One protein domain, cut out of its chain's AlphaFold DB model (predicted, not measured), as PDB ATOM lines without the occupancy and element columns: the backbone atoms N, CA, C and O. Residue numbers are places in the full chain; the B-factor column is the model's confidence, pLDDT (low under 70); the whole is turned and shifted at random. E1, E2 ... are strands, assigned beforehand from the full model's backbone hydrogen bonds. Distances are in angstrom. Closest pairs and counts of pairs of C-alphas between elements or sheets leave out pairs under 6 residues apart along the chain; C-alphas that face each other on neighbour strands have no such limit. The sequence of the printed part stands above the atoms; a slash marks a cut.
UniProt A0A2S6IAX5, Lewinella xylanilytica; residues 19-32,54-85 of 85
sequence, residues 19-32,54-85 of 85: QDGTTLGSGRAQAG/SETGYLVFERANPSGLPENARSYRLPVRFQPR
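This is residues 19 to 32 and 54 to 85 of the 85 residues of a protein of Lewinella xylanilytica (UniProt A0A2S6IAX5). A long two-stranded hairpin, E2 and E3, ends in a wide loop whose residues 66 to 71 stick out; a separate strand, E1, crosses it aslant on the E2 side, with a gap between them. The hairpin, its loop and the tail at residue 85 make the longest axis. The printed part has 46 residues, with no named helix and three named strands in the order E1, E2, E3; the sheet, E2 - E3, is antiparallel. The class is all strand, and the whole is loose, with a radius of gyration of the C-alphas of 13.0 A and a flat outline spanning 41 by 28 by 15 A.

E2, residues 56 to 62, and E3, residues 75 to 81, form a hairpin of antiparallel neighbours, with 155 degrees between their directions. C-alphas 56 and 81 face each other at 4.4 A, and C-alphas 62 and 75 at 4.6 A. N 59 and O 78, 2.8 A apart, and N 76 and O 61, 2.9 A apart, are within hydrogen-bond range. E1, residues 23 to 31, pairs with no named strand. E1 and E2 are near each other, with 12 pairs of C-alphas within 10 A but no pair within 8 A. E1 and E3 are apart.

E2 is 19.3 A long from first to last C-alpha, beginning at C-alpha 56 (53.317, 23.875, 36.589). E3 is 19.0 A long and ends at C-alpha 81 (55.872, 27.414, 36.009). E1, 22.7 A long, begins at C-alpha 23 (41.152, 25.491, 33.594).

The C-alphas farthest apart, those of Ser 67 and Arg 85, are 41.0 A apart. Residues 33 to 53 are not printed, and C-alphas 32 and 54 are 31.2 A apart across the cut. The link from E2 to E3, 12 residues, is long, and its residues 66 to 71 stand free. The mean pLDDT of the printed part is 77.2; residue 32, residues 64 to 74 and residues 84 to 85 are under 70.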
ATOM      1  N   GLN A  19      48.586  21.567  35.378       88.19
ATOM      2  CA  GLN A  19      49.213  20.341  34.877       88.19
ATOM      3  C   GLN A  19      48.187  19.248  34.530       88.19
ATOM      4  O   GLN A  19      48.369  18.537  33.542       88.19
ATOM      5  N   ASP A  20      47.097  19.148  35.294       85.94
ATOM      6  CA  ASP A  20      46.010  18.186  35.070       85.94
ATOM      7  C   ASP A  20      45.056  18.578  33.921       85.94
ATOM      8  O   ASP A  20      44.072  17.889  33.661       85.94
ATOM      9  N   GLY A  21      45.296  19.706  33.241       83.31
ATOM     10  CA  GLY A  21      44.394  20.248  32.218       83.31
ATOM     11  C   GLY A  21      43.161  20.951  32.797       83.31
ATOM     12  O   GLY A  21      42.228  21.281  32.069       83.31
ATOM     13  N   THR A  22      43.138  21.200  34.109       88.00
ATOM     14  CA  THR A  22      42.059  21.960  34.750       88.00
ATOM     15  C   THR A  22      42.204  23.436  34.415       88.00
ATOM     16  O   THR A  22      43.243  24.032  34.681       88.00
ATOM     17  N   THR A  23      41.157  24.051  33.871       89.88
ATOM     18  CA  THR A  23      41.152  25.491  33.594       89.88
ATOM     19  C   THR A  23      41.116  26.292  34.894       89.88
ATOM     20  O   THR A  23      40.145  26.222  35.643       89.88
ATOM     21  N   LEU A  24      42.167  27.068  35.141       90.25
ATOM     22  CA  LEU A  24      42.296  27.967  36.288       90.25
ATOM     23  C   LEU A  24      41.686  29.346  36.013       90.25
ATOM     24  O   LEU A  24      41.251  30.023  36.942       90.25
ATOM     25  N   GLY A  25      41.659  29.766  34.747       90.31
ATOM     26  CA  GLY A  25      41.123  31.057  34.328       90.31
ATOM     27  C   GLY A  25      41.216  31.265  32.820       90.31
ATOM     28  O   GLY A  25      41.905  30.523  32.115       90.31
ATOM     29  N   SER A  26      40.520  32.279  32.322       89.69
ATOM     30  CA  SER A  26      40.553  32.696  30.919       89.69
ATOM     31  C   SER A  26      40.592  34.217  30.809       89.69
ATOM     32  O   SER A  26      40.244  34.942  31.737       89.69
ATOM     33  N   GLY A  27      41.072  34.700  29.672       87.75
ATOM     34  CA  GLY A  27      41.331  36.109  29.422       87.75
ATOM     35  C   GLY A  27      41.523  36.359  27.936       87.75
ATOM     36  O   GLY A  27      41.367  35.459  27.106       87.75
ATOM     37  N   ARG A  28      41.861  37.598  27.590       83.44
ATOM     38  CA  ARG A  28      42.135  37.995  26.207       83.44
ATOM     39  C   ARG A  28      43.500  38.652  26.151       83.44
ATOM     40  O   ARG A  28      43.848  39.450  27.024       83.44
ATOM     41  N   ALA A  29      44.275  38.289  25.142       83.12
ATOM     42  CA  ALA A  29      45.558  38.903  24.862       83.12
ATOM     43  C   ALA A  29      45.483  39.650  23.537       83.12
ATOM     44  O   ALA A  29      44.892  39.166  22.576       83.12
ATOM     45  N   GLN A  30      46.077  40.839  23.517       79.69
ATOM     46  CA  GLN A  30      46.115  41.712  22.362       79.69
ATOM     47  C   GLN A  30      47.534  41.758  21.789       79.69
ATOM     48  O   GLN A  30      48.483  42.068  22.509       79.69
ATOM     49  N   ALA A  31      47.690  41.452  20.504       76.81
ATOM     50  CA  ALA A  31      48.927  41.665  19.761       76.81
ATOM     51  C   ALA A  31      49.132  43.163  19.472       76.81
ATOM     52  O   ALA A  31      48.176  43.893  19.207       76.81
ATOM     53  N   GLY A  32      50.382  43.625  19.534       67.75
ATOM     54  CA  GLY A  32      50.741  45.023  19.290       67.75
ATOM     55  C   GLY A  32      50.542  45.494  17.841       67.75
ATOM     56  O   GLY A  32      50.133  44.741  16.952       67.75
ATOM     57  N   SER A  54      49.074  23.121  41.396       83.56
ATOM     58  CA  SER A  54      50.349  22.574  40.940       83.56
ATOM     59  C   SER A  54      51.415  23.644  40.744       83.56
ATOM     60  O   SER A  54      51.137  24.829  40.573       83.56
ATOM     61  N   GLU A  55      52.672  23.205  40.709       86.69
ATOM     62  CA  GLU A  55      53.822  24.065  40.405       86.69
ATOM     63  C   GLU A  55      53.917  24.442  38.919       86.69
ATOM     64  O   GLU A  55      54.595  25.403  38.558       86.69
ATOM     65  N   THR A  56      53.262  23.682  38.041       89.62
ATOM     66  CA  THR A  56      53.317  23.875  36.589       89.62
ATOM     67  C   THR A  56      51.932  23.894  35.973       89.62
ATOM     68  O   THR A  56      51.001  23.281  36.489       89.62
ATOM     69  N   GLY A  57      51.824  24.560  34.833       90.88
ATOM     70  CA  GLY A  57      50.612  24.618  34.037       90.88
ATOM     71  C   GLY A  57      50.914  24.928  32.580       90.88
ATOM     72  O   GLY A  57      52.065  24.914  32.135       90.88
ATOM     73  N   TYR A  58      49.862  25.234  31.837       91.06
ATOM     74  CA  TYR A  58      49.933  25.578  30.427       91.06
ATOM     75  C   TYR A  58      49.138  26.849  30.160       91.06
ATOM     76  O   TYR A  58      47.953  26.936  30.475       91.06
ATOM     77  N   LEU A  59      49.785  27.831  29.536       87.88
ATOM     78  CA  LEU A  59      49.101  28.947  28.900       87.88
ATOM     79  C   LEU A  59      48.687  28.507  27.500       87.88
ATOM     80  O   LEU A  59      49.527  28.295  26.623       87.88
ATOM     81  N   VAL A  60      47.389  28.329  27.312       87.75
ATOM     82  CA  VAL A  60      46.803  27.899  26.052       87.75
ATOM     83  C   VAL A  60      46.321  29.119  25.288       87.75
ATOM     84  O   VAL A  60      45.484  29.881  25.761       87.75
ATOM     85  N   PHE A  61      46.868  29.283  24.095       82.69
ATOM     86  CA  PHE A  61      46.489  30.283  23.116       82.69
ATOM     87  C   PHE A  61      45.559  29.618  22.118       82.69
ATOM     88  O   PHE A  61      45.971  28.691  21.417       82.69
ATOM     89  N   GLU A  62      44.313  30.061  22.059       74.69
ATOM     90  CA  GLU A  62      43.334  29.526  21.123       74.69
ATOM     91  C   GLU A  62      43.221  30.482  19.938       74.69
ATOM     92  O   GLU A  62      42.936  31.668  20.104       74.69
ATOM     93  N   ARG A  63      43.452  29.983  18.718       71.94
ATOM     94  CA  ARG A  63      43.163  30.781  17.526       71.94
ATOM     95  C   ARG A  63      41.654  30.980  17.448       71.94
ATOM     96  O   ARG A  63      40.908  30.000  17.494       71.94
ATOM     97  N   ALA A  64      41.221  32.227  17.299       61.59
ATOM     98  CA  ALA A  64      39.829  32.533  17.036       61.59
ATOM     99  C   ALA A  64      39.370  31.744  15.798       61.59
ATOM    100  O   ALA A  64      39.971  31.788  14.722       61.59
ATOM    101  N   ASN A  65      38.358  30.906  16.008       61.62
ATOM    102  CA  ASN A  65      37.806  30.014  15.000       61.62
ATOM    103  C   ASN A  65      36.341  30.395  14.768       61.62
ATOM    104  O   ASN A  65      35.446  29.673  15.215       61.62
ATOM    105  N   PRO A  66      36.072  31.529  14.096       55.75
ATOM    106  CA  PRO A  66      34.707  31.985  13.837       55.75
ATOM    107  C   PRO A  66      33.894  30.978  13.009       55.75
ATOM    108  O   PRO A  66      32.668  30.995  13.048       55.75
ATOM    109  N   SER A  67      34.560  30.065  12.291       53.72
ATOM    110  CA  SER A  67      33.916  28.999  11.517       53.72
ATOM    111  C   SER A  67      33.520  27.772  12.347       53.72
ATOM    112  O   SER A  67      32.792  26.926  11.837       53.72
ATOM    113  N   GLY A  68      34.007  27.624  13.587       58.97
ATOM    114  CA  GLY A  68      33.676  26.492  14.466       58.97
ATOM    115  C   GLY A  68      34.162  25.116  13.986       58.97
ATOM    116  O   GLY A  68      33.797  24.099  14.570       58.97
ATOM    117  N   LEU A  69      34.984  25.055  12.932       61.97
ATOM    118  CA  LEU A  69      35.463  23.794  12.360       61.97
ATOM    119  C   LEU A  69      36.666  23.262  13.156       61.97
ATOM    120  O   LEU A  69      37.641  24.002  13.315       61.97
ATOM    121  N   PRO A  70      36.671  21.997  13.615       59.44
ATOM    122  CA  PRO A  70      37.766  21.428  14.410       59.44
ATOM    123  C   PRO A  70      39.114  21.437  13.672       59.44
ATOM    124  O   PRO A  70      40.166  21.545  14.288       59.44
ATOM    125  N   GLU A  71      39.080  21.423  12.341       56.09
ATOM    126  CA  GLU A  71      40.243  21.505  11.446       56.09
ATOM    127  C   GLU A  71      40.992  22.848  11.565       56.09
ATOM    128  O   GLU A  71      42.195  22.935  11.319       56.09
ATOM    129  N   ASN A  72      40.278  23.902  11.980       57.00
ATOM    130  CA  ASN A  72      40.795  25.256  12.181       57.00
ATOM    131  C   ASN A  72      41.088  25.581  13.650       57.00
ATOM    132  O   ASN A  72      41.625  26.659  13.931       57.00
ATOM    133  N   ALA A  73      40.764  24.662  14.568       59.47
ATOM    134  CA  ALA A  73      41.045  24.781  15.990       59.47
ATOM    135  C   ALA A  73      42.539  24.529  16.239       59.47
ATOM    136  O   ALA A  73      42.976  23.436  16.593       59.47
ATOM    137  N   ARG A  74      43.348  25.564  16.011       66.94
ATOM    138  CA  ARG A  74      44.757  25.586  16.404       66.94
ATOM    139  C   ARG A  74      44.863  26.157  17.800       66.94
ATOM    140  O   ARG A  74      44.574  27.333  18.007       66.94
ATOM    141  N   SER A  75      45.328  25.331  18.721       71.19
ATOM    142  CA  SER A  75      45.781  25.778  20.027       71.19
ATOM    143  C   SER A  75      47.299  25.668  20.112       71.19
ATOM    144  O   SER A  75      47.908  24.709  19.635       71.19
ATOM    145  N   TYR A  76      47.927  26.686  20.688       78.56
ATOM    146  CA  TYR A  76      49.326  26.639  21.091       78.56
ATOM    147  C   TYR A  76      49.378  26.570  22.614       78.56
ATOM    148  O   TYR A  76      48.701  27.341  23.284       78.56
ATOM    149  N   ARG A  77      50.145  25.630  23.170       83.44
ATOM    150  CA  ARG A  77      50.266  25.435  24.620       83.44
ATOM    151  C   ARG A  77      51.682  25.794  25.035       83.44
ATOM    152  O   ARG A  77      52.627  25.105  24.660       83.44
ATOM    153  N   LEU A  78      51.822  26.869  25.798       84.25
ATOM    154  CA  LEU A  78      53.090  27.287  26.375       84.25
ATOM    155  C   LEU A  78      53.176  26.757  27.813       84.25
ATOM    156  O   LEU A  78      52.346  27.147  28.635       84.25
ATOM    157  N   PRO A  79      54.138  25.883  28.147       88.81
ATOM    158  CA  PRO A  79      54.333  25.456  29.525       88.81
ATOM    159  C   PRO A  79      54.770  26.648  30.383       88.81
ATOM    160  O   PRO A  79      55.686  27.387  30.020       88.81
ATOM    161  N   VAL A  80      54.117  26.820  31.527       88.38
ATOM    162  CA  VAL A  80      54.432  27.855  32.513       88.38
ATOM    163  C   VAL A  80      54.707  27.207  33.861       88.38
ATOM    164  O   VAL A  80      54.107  26.193  34.217       88.38
ATOM    165  N   ARG A  81      55.632  27.793  34.619       88.81
ATOM    166  CA  ARG A  81      55.872  27.414  36.009       88.81
ATOM    167  C   ARG A  81      55.316  28.509  36.901       88.81
ATOM    168  O   ARG A  81      55.706  29.668  36.765       88.81
ATOM    169  N   PHE A  82      54.411  28.139  37.792       85.06
ATOM    170  CA  PHE A  82      53.886  29.052  38.790       85.06
ATOM    171  C   PHE A  82      54.960  29.277  39.849       85.06
ATOM    172  O   PHE A  82      55.598  28.330  40.314       85.06
ATOM    173  N   GLN A  83      55.203  30.536  40.209       77.06
ATOM    174  CA  GLN A  83      56.096  30.812  41.325       77.06
ATOM    175  C   GLN A  83      55.391  30.391  42.622       77.06
ATOM    176  O   GLN A  83      54.244  30.799  42.833       77.06
ATOM    177  N   PRO A  84      56.038  29.583  43.479       64.31
ATOM    178  CA  PRO A  84      55.520  29.332  44.813       64.31
ATOM    179  C   PRO A  84      55.447  30.663  45.570       64.31
ATOM    180  O   PRO A  84      56.335  31.509  45.434       64.31
ATOM    181  N   ARG A  85      54.352  30.856  46.304       60.06
ATOM    182  CA  ARG A  85      54.118  32.052  47.118       60.06
ATOM    183  C   ARG A  85      54.938  32.022  48.403       60.06
ATOM    184  O   ARG A  85      55.112  30.912  48.951       60.06
TER     185      ARG A  85